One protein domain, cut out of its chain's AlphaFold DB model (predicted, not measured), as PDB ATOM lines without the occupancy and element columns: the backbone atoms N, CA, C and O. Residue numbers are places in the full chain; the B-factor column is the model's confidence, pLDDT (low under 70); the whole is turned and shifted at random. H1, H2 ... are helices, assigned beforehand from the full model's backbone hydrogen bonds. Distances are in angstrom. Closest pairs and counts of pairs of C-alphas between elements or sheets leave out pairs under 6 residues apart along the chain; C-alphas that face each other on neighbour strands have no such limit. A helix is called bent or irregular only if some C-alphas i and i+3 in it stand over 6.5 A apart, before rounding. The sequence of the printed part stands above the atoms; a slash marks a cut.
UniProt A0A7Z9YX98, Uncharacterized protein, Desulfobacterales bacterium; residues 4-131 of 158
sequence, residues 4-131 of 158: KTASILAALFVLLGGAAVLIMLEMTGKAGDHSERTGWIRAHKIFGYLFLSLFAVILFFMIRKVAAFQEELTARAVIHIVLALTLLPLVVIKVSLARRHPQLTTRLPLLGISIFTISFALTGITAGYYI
ATOM      1  N   LYS A   4      38.324 -14.997   2.376       67.44
ATOM      2  CA  LYS A   4      39.403 -15.796   1.779       67.44
ATOM      3  C   LYS A   4      39.138 -17.303   1.881       67.44
ATOM      4  O   LYS A   4      39.332 -18.016   0.901       67.44
ATOM      5  N   THR A   5      38.672 -17.796   3.032       71.12
ATOM      6  CA  THR A   5      38.440 -19.237   3.220       71.12
ATOM      7  C   THR A   5      37.233 -19.732   2.437       71.12
ATOM      8  O   THR A   5      37.280 -20.840   1.911       71.12
ATOM      9  N   ALA A   6      36.196 -18.904   2.281       69.50
ATOM     10  CA  ALA A   6      35.036 -19.229   1.455       69.50
ATOM     11  C   ALA A   6      35.413 -19.415  -0.026       69.50
ATOM     12  O   ALA A   6      34.991 -20.391  -0.643       69.50
ATOM     13  N   SER A   7      36.256 -18.533  -0.575       71.19
ATOM     14  CA  SER A   7      36.726 -18.641  -1.964       71.19
ATOM     15  C   SER A   7      37.601 -19.874  -2.197       71.19
ATOM     16  O   SER A   7      37.454 -20.541  -3.218       71.19
ATOM     17  N   ILE A   8      38.478 -20.212  -1.245       78.25
ATOM     18  CA  ILE A   8      39.310 -21.424  -1.331       78.25
ATOM     19  C   ILE A   8      38.432 -22.681  -1.291       78.25
ATOM     20  O   ILE A   8      38.611 -23.574  -2.115       78.25
ATOM     21  N   LEU A   9      37.452 -22.741  -0.381       78.81
ATOM     22  CA  LEU A   9      36.526 -23.875  -0.283       78.81
ATOM     23  C   LEU A   9      35.698 -24.051  -1.557       78.81
ATOM     24  O   LEU A   9      35.551 -25.168  -2.040       78.81
ATOM     25  N   ALA A  10      35.208 -22.947  -2.118       74.25
ATOM     26  CA  ALA A  10      34.491 -22.922  -3.386       74.25
ATOM     27  C   ALA A  10      35.348 -23.454  -4.551       74.25
ATOM     28  O   ALA A  10      34.902 -24.315  -5.308       74.25
ATOM     29  N   ALA A  11      36.596 -22.992  -4.669       77.56
ATOM     30  CA  ALA A  11      37.513 -23.464  -5.703       77.56
ATOM     31  C   ALA A  11      37.815 -24.964  -5.555       77.56
ATOM     32  O   ALA A  11      37.705 -25.714  -6.524       77.56
ATOM     33  N   LEU A  12      38.124 -25.420  -4.338       81.44
ATOM     34  CA  LEU A  12      38.362 -26.837  -4.054       81.44
ATOM     35  C   LEU A  12      37.138 -27.697  -4.374       81.44
ATOM     36  O   LEU A  12      37.280 -28.772  -4.950       81.44
ATOM     37  N   PHE A  13      35.939 -27.217  -4.047       79.25
ATOM     38  CA  PHE A  13      34.689 -27.916  -4.321       79.25
ATOM     39  C   PHE A  13      34.480 -28.163  -5.822       79.25
ATOM     40  O   PHE A  13      34.183 -29.289  -6.227       79.25
ATOM     41  N   VAL A  14      34.714 -27.145  -6.658       79.69
ATOM     42  CA  VAL A  14      34.619 -27.271  -8.122       79.69
ATOM     43  C   VAL A  14      35.728 -28.151  -8.684       79.69
ATOM     44  O   VAL A  14      35.441 -29.012  -9.513       79.69
ATOM     45  N   LEU A  15      36.972 -27.983  -8.231       82.56
ATOM     46  CA  LEU A  15      38.101 -28.784  -8.711       82.56
ATOM     47  C   LEU A  15      37.916 -30.271  -8.398       82.56
ATOM     48  O   LEU A  15      38.117 -31.111  -9.272       82.56
ATOM     49  N   LEU A  16      37.471 -30.605  -7.185       82.00
ATOM     50  CA  LEU A  16      37.193 -31.986  -6.791       82.00
ATOM     51  C   LEU A  16      36.002 -32.571  -7.555       82.00
ATOM     52  O   LEU A  16      36.071 -33.717  -7.996       82.00
ATOM     53  N   GLY A  17      34.934 -31.790  -7.753       76.19
ATOM     54  CA  GLY A  17      33.792 -32.201  -8.572       76.19
ATOM     55  C   GLY A  17      34.180 -32.445 -10.034       76.19
ATOM     56  O   GLY A  17      33.786 -33.455 -10.615       76.19
ATOM     57  N   GLY A  18      34.999 -31.560 -10.606       77.19
ATOM     58  CA  GLY A  18      35.504 -31.664 -11.973       77.19
ATOM     59  C   GLY A  18      36.418 -32.871 -12.150       77.19
ATOM     60  O   GLY A  18      36.193 -33.678 -13.045       77.19
ATOM     61  N   ALA A  19      37.378 -33.066 -11.241       79.19
ATOM     62  CA  ALA A  19      38.235 -34.249 -11.229       79.19
ATOM     63  C   ALA A  19      37.414 -35.546 -11.126       79.19
ATOM     64  O   ALA A  19      37.663 -36.495 -11.867       79.19
ATOM     65  N   ALA A  20      36.379 -35.580 -10.276       79.25
ATOM     66  CA  ALA A  20      35.497 -36.739 -10.146       79.25
ATOM     67  C   ALA A  20      34.745 -37.072 -11.449       79.25
ATOM     68  O   ALA A  20      34.554 -38.254 -11.750       79.25
ATOM     69  N   VAL A  21      34.316 -36.054 -12.208       79.06
ATOM     70  CA  VAL A  21      33.656 -36.218 -13.516       79.06
ATOM     71  C   VAL A  21      34.649 -36.622 -14.600       79.06
ATOM     72  O   VAL A  21      34.342 -37.531 -15.363       79.06
ATOM     73  N   LEU A  22      35.838 -36.019 -14.646       79.25
ATOM     74  CA  LEU A  22      36.882 -36.382 -15.608       79.25
ATOM     75  C   LEU A  22      37.306 -37.841 -15.440       79.25
ATOM     76  O   LEU A  22      37.308 -38.587 -16.413       79.25
ATOM     77  N   ILE A  23      37.547 -38.277 -14.197       77.81
ATOM     78  CA  ILE A  23      37.815 -39.686 -13.877       77.81
ATOM     79  C   ILE A  23      36.675 -40.572 -14.393       77.81
ATOM     80  O   ILE A  23      36.913 -41.602 -15.010       77.81
ATOM     81  N   MET A  24      35.421 -40.173 -14.174       74.25
ATOM     82  CA  MET A  24      34.263 -40.948 -14.618       74.25
ATOM     83  C   MET A  24      34.145 -41.036 -16.149       74.25
ATOM     84  O   MET A  24      33.761 -42.083 -16.674       74.25
ATOM     85  N   LEU A  25      34.463 -39.954 -16.863       75.31
ATOM     86  CA  LEU A  25      34.416 -39.896 -18.322       75.31
ATOM     87  C   LEU A  25      35.527 -40.757 -18.936       75.31
ATOM     88  O   LEU A  25      35.246 -41.567 -19.817       75.31
ATOM     89  N   GLU A  26      36.738 -40.677 -18.384       75.31
ATOM     90  CA  GLU A  26      37.886 -41.505 -18.773       75.31
ATOM     91  C   GLU A  26      37.570 -43.003 -18.618       75.31
ATOM     92  O   GLU A  26      37.805 -43.807 -19.520       75.31
ATOM     93  N   MET A  27      36.925 -43.382 -17.510       68.38
ATOM     94  CA  MET A  27      36.468 -44.756 -17.265       68.38
ATOM     95  C   MET A  27      35.348 -45.231 -18.197       68.38
ATOM     96  O   MET A  27      35.156 -46.439 -18.364       68.38
ATOM     97  N   THR A  28      34.568 -44.297 -18.741       68.62
ATOM     98  CA  THR A  28      33.507 -44.594 -19.710       68.62
ATOM     99  C   THR A  28      34.096 -44.750 -21.119       68.62
ATOM    100  O   THR A  28      33.585 -45.555 -21.891       68.62
ATOM    101  N   GLY A  29      35.192 -44.044 -21.433       63.69
ATOM    102  CA  GLY A  29      35.909 -44.129 -22.711       63.69
ATOM    103  C   GLY A  29      36.887 -45.309 -22.829       63.69
ATOM    104  O   GLY A  29      36.970 -45.931 -23.887       63.69
ATOM    105  N   LYS A  30      37.601 -45.678 -21.754       64.69
ATOM    106  CA  LYS A  30      38.518 -46.836 -21.732       64.69
ATOM    107  C   LYS A  30      37.754 -48.142 -21.461       64.69
ATOM    108  O   LYS A  30      37.562 -48.548 -20.316       64.69
ATOM    109  N   ALA A  31      37.338 -48.832 -22.523       52.91
ATOM    110  CA  ALA A  31      36.570 -50.083 -22.450       52.91
ATOM    111  C   ALA A  31      37.407 -51.380 -22.280       52.91
ATOM    112  O   ALA A  31      36.821 -52.458 -22.243       52.91
ATOM    113  N   GLY A  32      38.744 -51.313 -22.187       54.16
ATOM    114  CA  GLY A  32      39.603 -52.483 -22.456       54.16
ATOM    115  C   GLY A  32      40.308 -53.181 -21.284       54.16
ATOM    116  O   GLY A  32      40.586 -54.368 -21.408       54.16
ATOM    117  N   ASP A  33      40.607 -52.511 -20.163       56.66
ATOM    118  CA  ASP A  33      41.508 -53.083 -19.143       56.66
ATOM    119  C   ASP A  33      40.857 -53.183 -17.751       56.66
ATOM    120  O   ASP A  33      40.558 -52.185 -17.089       56.66
ATOM    121  N   HIS A  34      40.606 -54.419 -17.309       55.25
ATOM    122  CA  HIS A  34      39.897 -54.747 -16.067       55.25
ATOM    123  C   HIS A  34      40.694 -54.380 -14.798       55.25
ATOM    124  O   HIS A  34      40.088 -54.080 -13.761       55.25
ATOM    125  N   SER A  35      42.031 -54.380 -14.868       56.69
ATOM    126  CA  SER A  35      42.902 -54.094 -13.718       56.69
ATOM    127  C   SER A  35      42.927 -52.595 -13.399       56.69
ATOM    128  O   SER A  35      42.639 -52.190 -12.266       56.69
ATOM    129  N   GLU A  36      43.130 -51.751 -14.419       63.69
ATOM    130  CA  GLU A  36      43.112 -50.291 -14.259       63.69
ATOM    131  C   GLU A  36      41.738 -49.790 -13.799       63.69
ATOM    132  O   GLU A  36      41.639 -48.914 -12.933       63.69
ATOM    133  N   ARG A  37      40.654 -50.391 -14.310       65.00
ATOM    134  CA  ARG A  37      39.274 -49.994 -13.993       65.00
ATOM    135  C   ARG A  37      38.994 -50.007 -12.493       65.00
ATOM    136  O   ARG A  37      38.313 -49.123 -11.984       65.00
ATOM    137  N   THR A  38      39.549 -50.965 -11.755       68.25
ATOM    138  CA  THR A  38      39.316 -51.085 -10.308       68.25
ATOM    139  C   THR A  38      39.970 -49.940  -9.524       68.25
ATOM    140  O   THR A  38      39.381 -49.433  -8.562       68.25
ATOM    141  N   GLY A  39      41.151 -49.484  -9.957       71.88
ATOM    142  CA  GLY A  39      41.846 -48.326  -9.385       71.88
ATOM    143  C   GLY A  39      41.076 -47.024  -9.608       71.88
ATOM    144  O   GLY A  39      40.824 -46.280  -8.658       71.88
ATOM    145  N   TRP A  40      40.591 -46.801 -10.829       72.69
ATOM    146  CA  TRP A  40      39.797 -45.618 -11.162       72.69
ATOM    147  C   TRP A  40      38.437 -45.579 -10.436       72.69
ATOM    148  O   TRP A  40      38.008 -44.508 -10.008       72.69
ATOM    149  N   ILE A  41      37.794 -46.734 -10.176       71.69
ATOM    150  CA  ILE A  41      36.564 -46.799  -9.353       71.69
ATOM    151  C   ILE A  41      36.860 -46.326  -7.927       71.69
ATOM    152  O   ILE A  41      36.066 -45.584  -7.340       71.69
ATOM    153  N   ARG A  42      37.987 -46.761  -7.344       75.38
ATOM    154  CA  ARG A  42      38.398 -46.325  -6.001       75.38
ATOM    155  C   ARG A  42      38.694 -44.830  -5.985       75.38
ATOM    156  O   ARG A  42      38.196 -44.153  -5.089       75.38
ATOM    157  N   ALA A  43      39.409 -44.315  -6.985       77.50
ATOM    158  CA  ALA A  43      39.660 -42.884  -7.124       77.50
ATOM    159  C   ALA A  43      38.340 -42.097  -7.195       77.50
ATOM    160  O   ALA A  43      38.120 -41.213  -6.371       77.50
ATOM    161  N   HIS A  44      37.404 -42.481  -8.071       78.62
ATOM    162  CA  HIS A  44      36.090 -41.832  -8.161       78.62
ATOM    163  C   HIS A  44      35.339 -41.842  -6.822       78.62
ATOM    164  O   HIS A  44      34.763 -40.829  -6.426       78.62
ATOM    165  N   LYS A  45      35.365 -42.967  -6.093       77.25
ATOM    166  CA  LYS A  45      34.759 -43.062  -4.757       77.25
ATOM    167  C   LYS A  45      35.417 -42.103  -3.764       77.25
ATOM    168  O   LYS A  45      34.696 -41.414  -3.051       77.25
ATOM    169  N   ILE A  46      36.750 -42.035  -3.733       81.12
ATOM    170  CA  ILE A  46      37.501 -41.133  -2.844       81.12
ATOM    171  C   ILE A  46      37.148 -39.674  -3.150       81.12
ATOM    172  O   ILE A  46      36.728 -38.953  -2.248       81.12
ATOM    173  N   PHE A  47      37.229 -39.258  -4.417       77.19
ATOM    174  CA  PHE A  47      36.869 -37.899  -4.830       77.19
ATOM    175  C   PHE A  47      35.397 -37.577  -4.532       77.19
ATOM    176  O   PHE A  47      35.095 -36.485  -4.058       77.19
ATOM    177  N   GLY A  48      34.485 -38.535  -4.728       76.00
ATOM    178  CA  GLY A  48      33.071 -38.384  -4.386       76.00
ATOM    179  C   GLY A  48      32.818 -38.201  -2.884       76.00
ATOM    180  O   GLY A  48      32.011 -37.354  -2.504       76.00
ATOM    181  N   TYR A  49      33.525 -38.942  -2.023       79.25
ATOM    182  CA  TYR A  49      33.441 -38.761  -0.568       79.25
ATOM    183  C   TYR A  49      34.070 -37.443  -0.109       79.25
ATOM    184  O   TYR A  49      33.486 -36.771   0.740       79.25
ATOM    185  N   LEU A  50      35.209 -37.038  -0.686       82.25
ATOM    186  CA  LEU A  50      35.799 -35.722  -0.420       82.25
ATOM    187  C   LEU A  50      34.828 -34.600  -0.795       82.25
ATOM    188  O   LEU A  50      34.607 -33.689  -0.001       82.25
ATOM    189  N   PHE A  51      34.219 -34.695  -1.977       80.06
ATOM    190  CA  PHE A  51      33.218 -33.749  -2.457       80.06
ATOM    191  C   PHE A  51      32.014 -33.663  -1.508       80.06
ATOM    192  O   PHE A  51      31.614 -32.567  -1.122       80.06
ATOM    193  N   LEU A  52      31.467 -34.807  -1.081       82.00
ATOM    194  CA  LEU A  52      30.339 -34.854  -0.147       82.00
ATOM    195  C   LEU A  52      30.703 -34.274   1.228       82.00
ATOM    196  O   LEU A  52      29.909 -33.541   1.814       82.00
ATOM    197  N   SER A  53      31.901 -34.572   1.731       84.50
ATOM    198  CA  SER A  53      32.397 -34.035   3.002       84.50
ATOM    199  C   SER A  53      32.529 -32.509   2.948       84.50
ATOM    200  O   SER A  53      31.991 -31.803   3.801       84.50
ATOM    201  N   LEU A  54      33.150 -31.981   1.888       82.12
ATOM    202  CA  LEU A  54      33.243 -30.538   1.648       82.12
ATOM    203  C   LEU A  54      31.870 -29.882   1.524       82.12
ATOM    204  O   LEU A  54      31.644 -28.830   2.125       82.12
ATOM    205  N   PHE A  55      30.949 -30.509   0.790       81.88
ATOM    206  CA  PHE A  55      29.581 -30.023   0.664       81.88
ATOM    207  C   PHE A  55      28.898 -29.902   2.030       81.88
ATOM    208  O   PHE A  55      28.324 -28.860   2.333       81.88
ATOM    209  N   ALA A  56      29.013 -30.927   2.880       84.25
ATOM    210  CA  ALA A  56      28.430 -30.921   4.219       84.25
ATOM    211  C   ALA A  56      29.016 -29.809   5.106       84.25
ATOM    212  O   ALA A  56      28.267 -29.114   5.791       84.25
ATOM    213  N   VAL A  57      30.336 -29.592   5.052       84.69
ATOM    214  CA  VAL A  57      31.002 -28.503   5.787       84.69
ATOM    215  C   VAL A  57      30.489 -27.137   5.322       84.69
ATOM    216  O   VAL A  57      30.100 -26.313   6.151       84.69
ATOM    217  N   ILE A  58      30.447 -26.895   4.008       80.31
ATOM    218  CA  ILE A  58      29.943 -25.638   3.433       80.31
ATOM    219  C   ILE A  58      28.479 -25.413   3.835       80.31
ATOM    220  O   ILE A  58      28.123 -24.323   4.290       80.31
ATOM    221  N   LEU A  59      27.647 -26.451   3.723       82.31
ATOM    222  CA  LEU A  59      26.228 -26.402   4.061       82.31
ATOM    223  C   LEU A  59      26.007 -26.077   5.545       82.31
ATOM    224  O   LEU A  59      25.177 -25.230   5.872       82.31
ATOM    225  N   PHE A  60      26.790 -26.681   6.442       83.81
ATOM    226  CA  PHE A  60      26.729 -26.399   7.876       83.81
ATOM    227  C   PHE A  60      27.009 -24.920   8.185       83.81
ATOM    228  O   PHE A  60      26.245 -24.274   8.907       83.81
ATOM    229  N   PHE A  61      28.069 -24.352   7.600       80.12
ATOM    230  CA  PHE A  61      28.375 -22.930   7.772       80.12
ATOM    231  C   PHE A  61      27.293 -22.023   7.178       80.12
ATOM    232  O   PHE A  61      26.999 -20.978   7.758       80.12
ATOM    233  N   MET A  62      26.678 -22.420   6.061       77.69
ATOM    234  CA  MET A  62      25.549 -21.698   5.475       77.69
ATOM    235  C   MET A  62      24.339 -21.653   6.405       77.69
ATOM    236  O   MET A  62      23.814 -20.570   6.645       77.69
ATOM    237  N   ILE A  63      23.925 -22.796   6.959       80.31
ATOM    238  CA  ILE A  63      22.776 -22.881   7.873       80.31
ATOM    239  C   ILE A  63      23.026 -22.022   9.112       80.31
ATOM    240  O   ILE A  63      22.171 -21.231   9.503       80.31
ATOM    241  N   ARG A  64      24.231 -22.109   9.692       80.25
ATOM    242  CA  ARG A  64      24.638 -21.273  10.832       80.25
ATOM    243  C   ARG A  64      24.592 -19.782  10.504       80.25
ATOM    244  O   ARG A  64      24.190 -18.994  11.350       80.25
ATOM    245  N   LYS A  65      25.007 -19.396   9.293       73.88
ATOM    246  CA  LYS A  65      24.975 -18.002   8.842       73.88
ATOM    247  C   LYS A  65      23.536 -17.515   8.670       73.88
ATOM    248  O   LYS A  65      23.222 -16.453   9.180       73.88
ATOM    249  N   VAL A  66      22.673 -18.288   8.013       75.62
ATOM    250  CA  VAL A  66      21.253 -17.938   7.830       75.62
ATOM    251  C   VAL A  66      20.536 -17.833   9.175       75.62
ATOM    252  O   VAL A  66      19.836 -16.858   9.399       75.62
ATOM    253  N   ALA A  67      20.771 -18.766  10.100       76.50
ATOM    254  CA  ALA A  67      20.161 -18.738  11.432       76.50
ATOM    255  C   ALA A  67      20.581 -17.523  12.283       76.50
ATOM    256  O   ALA A  67      19.870 -17.146  13.209       76.50
ATOM    257  N   ALA A  68      21.739 -16.924  11.990       73.25
ATOM    258  CA  ALA A  68      22.225 -15.718  12.655       73.25
ATOM    259  C   ALA A  68      21.801 -14.416  11.946       73.25
ATOM    260  O   ALA A  68      22.026 -13.337  12.490       73.25
ATOM    261  N   PHE A  69      21.222 -14.495  10.742       72.25
ATOM    262  CA  PHE A  69      20.734 -13.340   9.989       72.25
ATOM    263  C   PHE A  69      19.262 -13.088  10.337       72.25
ATOM    264  O   PHE A  69      18.411 -13.936  10.096       72.25
ATOM    265  N   GLN A  70      18.974 -11.918  10.911       60.19
ATOM    266  CA  GLN A  70      17.617 -11.480  11.277       60.19
ATOM    267  C   GLN A  70      16.966 -10.598  10.192       60.19
ATOM    268  O   GLN A  70      15.793 -10.262  10.300       60.19
ATOM    269  N   GLU A  71      17.721 -10.226   9.154       70.88
ATOM    270  CA  GLU A  71      17.248  -9.396   8.041       70.88
ATOM    271  C   GLU A  71      16.798 -10.224   6.832       70.88
ATOM    272  O   GLU A  71      17.147 -11.401   6.687       70.88
ATOM    273  N   GLU A  72      16.046  -9.581   5.936       71.94
ATOM    274  CA  GLU A  72      15.545 -10.195   4.711       71.94
ATOM    275  C   GLU A  72      16.683 -10.766   3.854       71.94
ATOM    276  O   GLU A  72      17.680 -10.114   3.522       71.94
ATOM    277  N   LEU A  73      16.531 -12.033   3.468       73.81
ATOM    278  CA  LEU A  73      17.502 -12.705   2.620       73.81
ATOM    279  C   LEU A  73      17.441 -12.118   1.208       73.81
ATOM    280  O   LEU A  73      16.430 -12.219   0.520       73.81
ATOM    281  N   THR A  74      18.566 -11.582   0.732       77.12
ATOM    282  CA  THR A  74      18.694 -11.162  -0.673       77.12
ATOM    283  C   THR A  74      18.302 -12.298  -1.632       77.12
ATOM    284  O   THR A  74      18.629 -13.463  -1.382       77.12
ATOM    285  N   ALA A  75      17.695 -11.974  -2.780       75.81
ATOM    286  CA  ALA A  75      17.292 -12.963  -3.793       75.81
ATOM    287  C   ALA A  75      18.431 -13.931  -4.187       75.81
ATOM    288  O   ALA A  75      18.219 -15.122  -4.409       75.81
ATOM    289  N   ARG A  76      19.677 -13.443  -4.187       69.88
ATOM    290  CA  ARG A  76      20.891 -14.242  -4.411       69.88
ATOM    291  C   ARG A  76      21.082 -15.341  -3.365       69.88
ATOM    292  O   ARG A  76      21.409 -16.470  -3.720       69.88
ATOM    293  N   ALA A  77      20.923 -15.004  -2.085       71.75
ATOM    294  CA  ALA A  77      21.066 -15.959  -0.993       71.75
ATOM    295  C   ALA A  77      19.995 -17.049  -1.093       71.75
ATOM    296  O   ALA A  77      20.319 -18.221  -0.935       71.75
ATOM    297  N   VAL A  78      18.764 -16.676  -1.456       77.88
ATOM    298  CA  VAL A  78      17.666 -17.623  -1.696       77.88
ATOM    299  C   VAL A  78      18.010 -18.590  -2.832       77.88
ATOM    300  O   VAL A  78      17.960 -19.799  -2.626       77.88
ATOM    301  N   ILE A  79      18.452 -18.093  -3.994       78.69
ATOM    302  CA  ILE A  79      18.857 -18.947  -5.129       78.69
ATOM    303  C   ILE A  79      19.999 -19.894  -4.730       78.69
ATOM    304  O   ILE A  79      19.970 -21.080  -5.061       78.69
ATOM    305  N   HIS A  80      20.990 -19.397  -3.986       79.31
ATOM    306  CA  HIS A  80      22.115 -20.205  -3.521       79.31
ATOM    307  C   HIS A  80      21.669 -21.306  -2.539       79.31
ATOM    308  O   HIS A  80      22.087 -22.454  -2.673       79.31
ATOM    309  N   ILE A  81      20.766 -20.989  -1.603       79.06
ATOM    310  CA  ILE A  81      20.164 -21.968  -0.686       79.06
ATOM    311  C   ILE A  81      19.390 -23.028  -1.473       79.06
ATOM    312  O   ILE A  81      19.607 -24.212  -1.245       79.06
ATOM    313  N   VAL A  82      18.530 -22.631  -2.414       82.00
ATOM    314  CA  VAL A  82      17.710 -23.559  -3.212       82.00
ATOM    315  C   VAL A  82      18.579 -24.508  -4.039       82.00
ATOM    316  O   VAL A  82      18.324 -25.714  -4.065       82.00
ATOM    317  N   LEU A  83      19.639 -23.998  -4.674       80.44
ATOM    318  CA  LEU A  83      20.601 -24.821  -5.412       80.44
ATOM    319  C   LEU A  83      21.318 -25.815  -4.492       80.44
ATOM    320  O   LEU A  83      21.423 -26.990  -4.838       80.44
ATOM    321  N   ALA A  84      21.767 -25.379  -3.311       80.62
ATOM    322  CA  ALA A  84      22.389 -26.269  -2.333       80.62
ATOM    323  C   ALA A  84      21.398 -27.339  -1.843       80.62
ATOM    324  O   ALA A  84      21.730 -28.524  -1.792       80.62
ATOM    325  N   LEU A  85      20.154 -26.948  -1.562       81.31
ATOM    326  CA  LEU A  85      19.107 -27.863  -1.119       81.31
ATOM    327  C   LEU A  85      18.732 -28.879  -2.197       81.31
ATOM    328  O   LEU A  85      18.387 -30.002  -1.860       81.31
ATOM    329  N   THR A  86      18.821 -28.501  -3.473       81.75
ATOM    330  CA  THR A  86      18.583 -29.383  -4.626       81.75
ATOM    331  C   THR A  86      19.766 -30.320  -4.860       81.75
ATOM    332  O   THR A  86      19.586 -31.481  -5.224       81.75
ATOM    333  N   LEU A  87      20.991 -29.861  -4.600       81.69
ATOM    334  CA  LEU A  87      22.191 -30.683  -4.730       81.69
ATOM    335  C   LEU A  87      22.200 -31.852  -3.731       81.69
ATOM    336  O   LEU A  87      22.588 -32.964  -4.089       81.69
ATOM    337  N   LEU A  88      21.728 -31.626  -2.500       83.00
ATOM    338  CA  LEU A  88      21.688 -32.636  -1.438       83.00
ATOM    339  C   LEU A  88      20.950 -33.937  -1.850       83.00
ATOM    340  O   LEU A  88      21.584 -34.997  -1.824       83.00
ATOM    341  N   PRO A  89      19.667 -33.917  -2.272       81.38
ATOM    342  CA  PRO A  89      18.961 -35.116  -2.704       81.38
ATOM    343  C   PRO A  89      19.574 -35.715  -3.970       81.38
ATOM    344  O   PRO A  89      19.629 -36.935  -4.062       81.38
ATOM    345  N   LEU A  90      20.102 -34.918  -4.911       81.50
ATOM    346  CA  LEU A  90      20.782 -35.471  -6.090       81.50
ATOM    347  C   LEU A  90      21.991 -36.332  -5.704       81.50
ATOM    348  O   LEU A  90      22.165 -37.430  -6.240       81.50
ATOM    349  N   VAL A  91      22.816 -35.865  -4.763       80.00
ATOM    350  CA  VAL A  91      23.978 -36.630  -4.293       80.00
ATOM    351  C   VAL A  91      23.532 -37.892  -3.551       80.00
ATOM    352  O   VAL A  91      24.080 -38.968  -3.800       80.00
ATOM    353  N   VAL A  92      22.498 -37.802  -2.709       81.56
ATOM    354  CA  VAL A  92      21.916 -38.970  -2.023       81.56
ATOM    355  C   VAL A  92      21.373 -39.988  -3.026       81.56
ATOM    356  O   VAL A  92      21.655 -41.178  -2.899       81.56
ATOM    357  N   ILE A  93      20.654 -39.534  -4.054       79.69
ATOM    358  CA  ILE A  93      20.129 -40.371  -5.137       79.69
ATOM    359  C   ILE A  93      21.285 -41.056  -5.868       79.69
ATOM    360  O   ILE A  93      21.247 -42.274  -6.032       79.69
ATOM    361  N   LYS A  94      22.354 -40.330  -6.228       78.44
ATOM    362  CA  LYS A  94      23.543 -40.921  -6.869       78.44
ATOM    363  C   LYS A  94      24.144 -42.042  -6.021       78.44
ATOM    364  O   LYS A  94      24.400 -43.129  -6.534       78.44
ATOM    365  N   VAL A  95      24.362 -41.786  -4.729       77.25
ATOM    366  CA  VAL A  95      24.958 -42.762  -3.799       77.25
ATOM    367  C   VAL A  95      24.027 -43.959  -3.589       77.25
ATOM    368  O   VAL A  95      24.490 -45.099  -3.563       77.25
ATOM    369  N   SER A  96      22.718 -43.719  -3.485       76.94
ATOM    370  CA  SER A  96      21.702 -44.759  -3.318       76.94
ATOM    371  C   SER A  96      21.594 -45.652  -4.555       76.94
ATOM    372  O   SER A  96      21.648 -46.874  -4.419       76.94
ATOM    373  N   LEU A  97      21.547 -45.075  -5.765       74.38
ATOM    374  CA  LEU A  97      21.567 -45.839  -7.016       74.38
ATOM    375  C   LEU A  97      22.860 -46.642  -7.160       74.38
ATOM    376  O   LEU A  97      22.800 -47.830  -7.467       74.38
ATOM    377  N   ALA A  98      24.015 -46.031  -6.884       71.56
ATOM    378  CA  ALA A  98      25.302 -46.716  -6.957       71.56
ATOM    379  C   ALA A  98      25.409 -47.895  -5.971       71.56
ATOM    380  O   ALA A  98      26.117 -48.860  -6.253       71.56
ATOM    381  N   ARG A  99      24.718 -47.836  -4.821       74.12
ATOM    382  CA  ARG A  99      24.657 -48.936  -3.844       74.12
ATOM    383  C   ARG A  99      23.610 -49.998  -4.181       74.12
ATOM    384  O   ARG A  99      23.898 -51.176  -4.007       74.12
ATOM    385  N   ARG A 100      22.400 -49.603  -4.590       70.12
ATOM    386  CA  ARG A 100      21.254 -50.520  -4.738       70.12
ATOM    387  C   ARG A 100      21.106 -51.114  -6.133       70.12
ATOM    388  O   ARG A 100      20.616 -52.230  -6.252       70.12
ATOM    389  N   HIS A 101      21.527 -50.403  -7.178       65.06
ATOM    390  CA  HIS A 101      21.292 -50.815  -8.561       65.06
ATOM    391  C   HIS A 101      22.554 -50.698  -9.429       65.06
ATOM    392  O   HIS A 101      22.610 -49.865 -10.337       65.06
ATOM    393  N   PRO A 102      23.555 -51.576  -9.230       64.19
ATOM    394  CA  PRO A 102      24.754 -51.610 -10.073       64.19
ATOM    395  C   PRO A 102      24.446 -51.904 -11.555       64.19
ATOM    396  O   PRO A 102      25.266 -51.623 -12.424       64.19
ATOM    397  N   GLN A 103      23.257 -52.419 -11.873       61.44
ATOM    398  CA  GLN A 103      22.795 -52.690 -13.240       61.44
ATOM    399  C   GLN A 103      22.375 -51.415 -14.003       61.44
ATOM    400  O   GLN A 103      22.400 -51.397 -15.228       61.44
ATOM    401  N   LEU A 104      22.052 -50.319 -13.301       59.56
ATOM    402  CA  LEU A 104      21.683 -49.021 -13.894       59.56
ATOM    403  C   LEU A 104      22.905 -48.131 -14.213       59.56
ATOM    404  O   LEU A 104      22.746 -46.981 -14.631       59.56
ATOM    405  N   THR A 105      24.125 -48.667 -14.066       60.00
ATOM    406  CA  THR A 105      25.416 -47.966 -14.241       60.00
ATOM    407  C   THR A 105      25.589 -47.294 -15.602       60.00
ATOM    408  O   THR A 105      26.281 -46.285 -15.696       60.00
ATOM    409  N   THR A 106      24.873 -47.734 -16.633       63.50
ATOM    410  CA  THR A 106      24.894 -47.099 -17.959       63.50
ATOM    411  C   THR A 106      24.385 -45.649 -17.945       63.50
ATOM    412  O   THR A 106      24.825 -44.840 -18.754       63.50
ATOM    413  N   ARG A 107      23.490 -45.276 -17.014       65.38
ATOM    414  CA  ARG A 107      22.953 -43.900 -16.884       65.38
ATOM    415  C   ARG A 107      23.647 -43.079 -15.788       65.38
ATOM    416  O   ARG A 107      23.361 -41.891 -15.642       65.38
ATOM    417  N   LEU A 108      24.565 -43.681 -15.027       67.88
ATOM    418  CA  LEU A 108      25.277 -43.007 -13.937       67.88
ATOM    419  C   LEU A 108      26.103 -41.781 -14.392       67.88
ATOM    420  O   LEU A 108      26.132 -40.810 -13.629       67.88
ATOM    421  N   PRO A 109      26.742 -41.757 -15.586       71.25
ATOM    422  CA  PRO A 109      27.500 -40.589 -16.051       71.25
ATOM    423  C   PRO A 109      26.656 -39.322 -16.187       71.25
ATOM    424  O   PRO A 109      27.078 -38.265 -15.724       71.25
ATOM    425  N   LEU A 110      25.429 -39.432 -16.716       75.12
ATOM    426  CA  LEU A 110      24.506 -38.293 -16.831       75.12
ATOM    427  C   LEU A 110      24.221 -37.651 -15.466       75.12
ATOM    428  O   LEU A 110      24.193 -36.431 -15.336       75.12
ATOM    429  N   LEU A 111      24.039 -38.488 -14.443       77.56
ATOM    430  CA  LEU A 111      23.745 -38.061 -13.076       77.56
ATOM    431  C   LEU A 111      24.979 -37.426 -12.407       77.56
ATOM    432  O   LEU A 111      24.864 -36.502 -11.609       77.56
ATOM    433  N   GLY A 112      26.182 -37.893 -12.755       74.56
ATOM    434  CA  GLY A 112      27.438 -37.261 -12.347       74.56
ATOM    435  C   GLY A 112      27.633 -35.871 -12.956       74.56
ATOM    436  O   GLY A 112      27.994 -34.944 -12.232       74.56
ATOM    437  N   ILE A 113      27.351 -35.724 -14.254       77.50
ATOM    438  CA  ILE A 113      27.443 -34.446 -14.971       77.50
ATOM    439  C   ILE A 113      26.431 -33.445 -14.409       77.50
ATOM    440  O   ILE A 113      26.817 -32.321 -14.109       77.50
ATOM    441  N   SER A 114      25.175 -33.846 -14.175       79.44
ATOM    442  CA  SER A 114      24.161 -32.936 -13.621       79.44
ATOM    443  C   SER A 114      24.530 -32.418 -12.227       79.44
ATOM    444  O   SER A 114      24.407 -31.221 -11.967       79.44
ATOM    445  N   ILE A 115      25.066 -33.277 -11.350       82.00
ATOM    446  CA  ILE A 115      25.591 -32.862 -10.038       82.00
ATOM    447  C   ILE A 115      26.724 -31.851 -10.203       82.00
ATOM    448  O   ILE A 115      26.736 -30.839  -9.502       82.00
ATOM    449  N   PHE A 116      27.655 -32.082 -11.131       81.44
ATOM    450  CA  PHE A 116      28.738 -31.138 -11.389       81.44
ATOM    451  C   PHE A 116      28.222 -29.804 -11.932       81.44
ATOM    452  O   PHE A 116      28.630 -28.764 -11.428       81.44
ATOM    453  N   THR A 117      27.282 -29.807 -12.879       80.31
ATOM    454  CA  THR A 117      26.684 -28.582 -13.426       80.31
ATOM    455  C   THR A 117      26.010 -27.750 -12.336       80.31
ATOM    456  O   THR A 117      26.259 -26.549 -12.249       80.31
ATOM    457  N   ILE A 118      25.214 -28.373 -11.459       80.12
ATOM    458  CA  ILE A 118      24.566 -27.667 -10.341       80.12
ATOM    459  C   ILE A 118      25.616 -27.154  -9.346       80.12
ATOM    460  O   ILE A 118      25.518 -26.022  -8.881       80.12
ATOM    461  N   SER A 119      26.653 -27.941  -9.056       79.12
ATOM    462  CA  SER A 119      27.755 -27.549  -8.159       79.12
ATOM    463  C   SER A 119      28.573 -26.380  -8.704       79.12
ATOM    464  O   SER A 119      28.954 -25.469  -7.962       79.12
ATOM    465  N   PHE A 120      28.823 -26.389 -10.012       79.19
ATOM    466  CA  PHE A 120      29.489 -25.316 -10.731       79.19
ATOM    467  C   PHE A 120      28.632 -24.051 -10.723       79.19
ATOM    468  O   PHE A 120      29.140 -22.991 -10.373       79.19
ATOM    469  N   ALA A 121      27.329 -24.155 -11.002       79.25
ATOM    470  CA  ALA A 121      26.399 -23.028 -10.930       79.25
ATOM    471  C   ALA A 121      26.313 -22.442  -9.509       79.25
ATOM    472  O   ALA A 121      26.426 -21.229  -9.327       79.25
ATOM    473  N   LEU A 122      26.195 -23.304  -8.493       78.88
ATOM    474  CA  LEU A 122      26.183 -22.925  -7.079       78.88
ATOM    475  C   LEU A 122      27.440 -22.126  -6.709       78.88
ATOM    476  O   LEU A 122      27.353 -21.105  -6.027       78.88
ATOM    477  N   THR A 123      28.599 -22.565  -7.199       72.81
ATOM    478  CA  THR A 123      29.881 -21.903  -6.948       72.81
ATOM    479  C   THR A 123      30.048 -20.622  -7.763       72.81
ATOM    480  O   THR A 123      30.519 -19.616  -7.236       72.81
ATOM    481  N   GLY A 124      29.628 -20.629  -9.029       71.56
ATOM    482  CA  GLY A 124      29.711 -19.496  -9.946       71.56
ATOM    483  C   GLY A 124      28.885 -18.300  -9.484       71.56
ATOM    484  O   GLY A 124      29.351 -17.169  -9.580       71.56
ATOM    485  N   ILE A 125      27.712 -18.528  -8.886       70.31
ATOM    486  CA  ILE A 125      26.893 -17.450  -8.307       70.31
ATOM    487  C   ILE A 125      27.625 -16.754  -7.147       70.31
ATOM    488  O   ILE A 125      27.526 -15.535  -6.993       70.31
ATOM    489  N   THR A 126      28.402 -17.497  -6.357       67.00
ATOM    490  CA  THR A 126      29.148 -16.952  -5.213       67.00
ATOM    491  C   THR A 126      30.467 -16.305  -5.637       67.00
ATOM    492  O   THR A 126      30.757 -15.176  -5.241       67.00
ATOM    493  N   ALA A 127      31.261 -16.993  -6.461       59.97
ATOM    494  CA  ALA A 127      32.570 -16.528  -6.918       59.97
ATOM    495  C   ALA A 127      32.459 -15.426  -7.984       59.97
ATOM    496  O   ALA A 127      33.161 -14.418  -7.903       59.97
ATOM    497  N   GLY A 128      31.538 -15.577  -8.940       59.12
ATOM    498  CA  GLY A 128      31.281 -14.596  -9.993       59.12
ATOM    499  C   GLY A 128      30.816 -13.262  -9.424       59.12
ATOM    500  O   GLY A 128      31.328 -12.219  -9.821       59.12
ATOM    501  N   TYR A 129      29.944 -13.280  -8.410       59.53
ATOM    502  CA  TYR A 129      29.567 -12.050  -7.716       59.53
ATOM    503  C   TYR A 129      30.762 -11.372  -7.041       59.53
ATOM    504  O   TYR A 129      30.906 -10.161  -7.151       59.53
ATOM    505  N   TYR A 130      31.645 -12.131  -6.385       58.03
ATOM    506  CA  TYR A 130      32.816 -11.563  -5.710       58.03
ATOM    507  C   TYR A 130      33.801 -10.915  -6.698       58.03
ATOM    508  O   TYR A 130      34.369  -9.861  -6.411       58.03
ATOM    509  N   ILE A 131      33.968 -11.516  -7.878       56.53
ATOM    510  CA  ILE A 131      34.806 -10.984  -8.962       56.53
ATOM    511  C   ILE A 131      34.174  -9.718  -9.565       56.53
ATOM    512  O   ILE A 131      34.864  -8.712  -9.717       56.53
TER     513      ILE A 131
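AT A GLANCE: This is residues 4 to 131 of the 158 residues of an uncharacterized protein of Desulfobacterales bacterium (UniProt A0A7Z9YX98). Four long helices form an elongated up-and-down bundle, each running against the one before: H2 packs on H1, H1 on H4, H4 on H3, and the side between H2 and H3 closes loosely. The 128 printed residues hold H1 to H4 in chain order and no named strand: all helix. The whole is only just compact, close to loose, with radius of gyration of the C-alphas 16.3 A, spanning 56 by 29 by 19 A.

HOW THE PARTS SIT: Start with H1, residues 4 to 29, which touches H2, residues 34 to 68, as a hairpin; their closest C-alphas, Ala 20 and His 44, are 5.5 A apart. H1 touches H4, residues 102 to 131, opposite ways at a shallow tilt of 28 degrees; the closest C-alphas, Gly 17 and Phe 116, are 5.9 A apart. H3, residues 75 to 100, forms a hairpin with H4; the closest C-alphas, His 80 and Leu 122, are 6.1 A apart. H2 and H3 are close but not clearly touching. O i to N i+4 pairs are within hydrogen-bond range throughout H1, in 29 of 31 in H2, 21 of 22 in H3 and 18 of 26 in H4.

IN THESE COORDINATES: Find C-alpha 4 at (39.403, -15.796, 1.779), where H1 begins its 37.6 A; H2 runs 51.6 A, H3 37.8 A. H4 runs 41.9 A to C-alpha 131 at (34.806, -10.984, -8.962); it is irregular, with C-alphas 103 and 106 7.6 A apart, and has a kink of 51 degrees near residue 109.

THE WHOLE: The printed part has no cut and no long link; its two farthest C-alphas, Gly 32 and Gln 70, are 57.5 A apart. Look for pLDDT under 70 at 30 residues, among them 27 to 38.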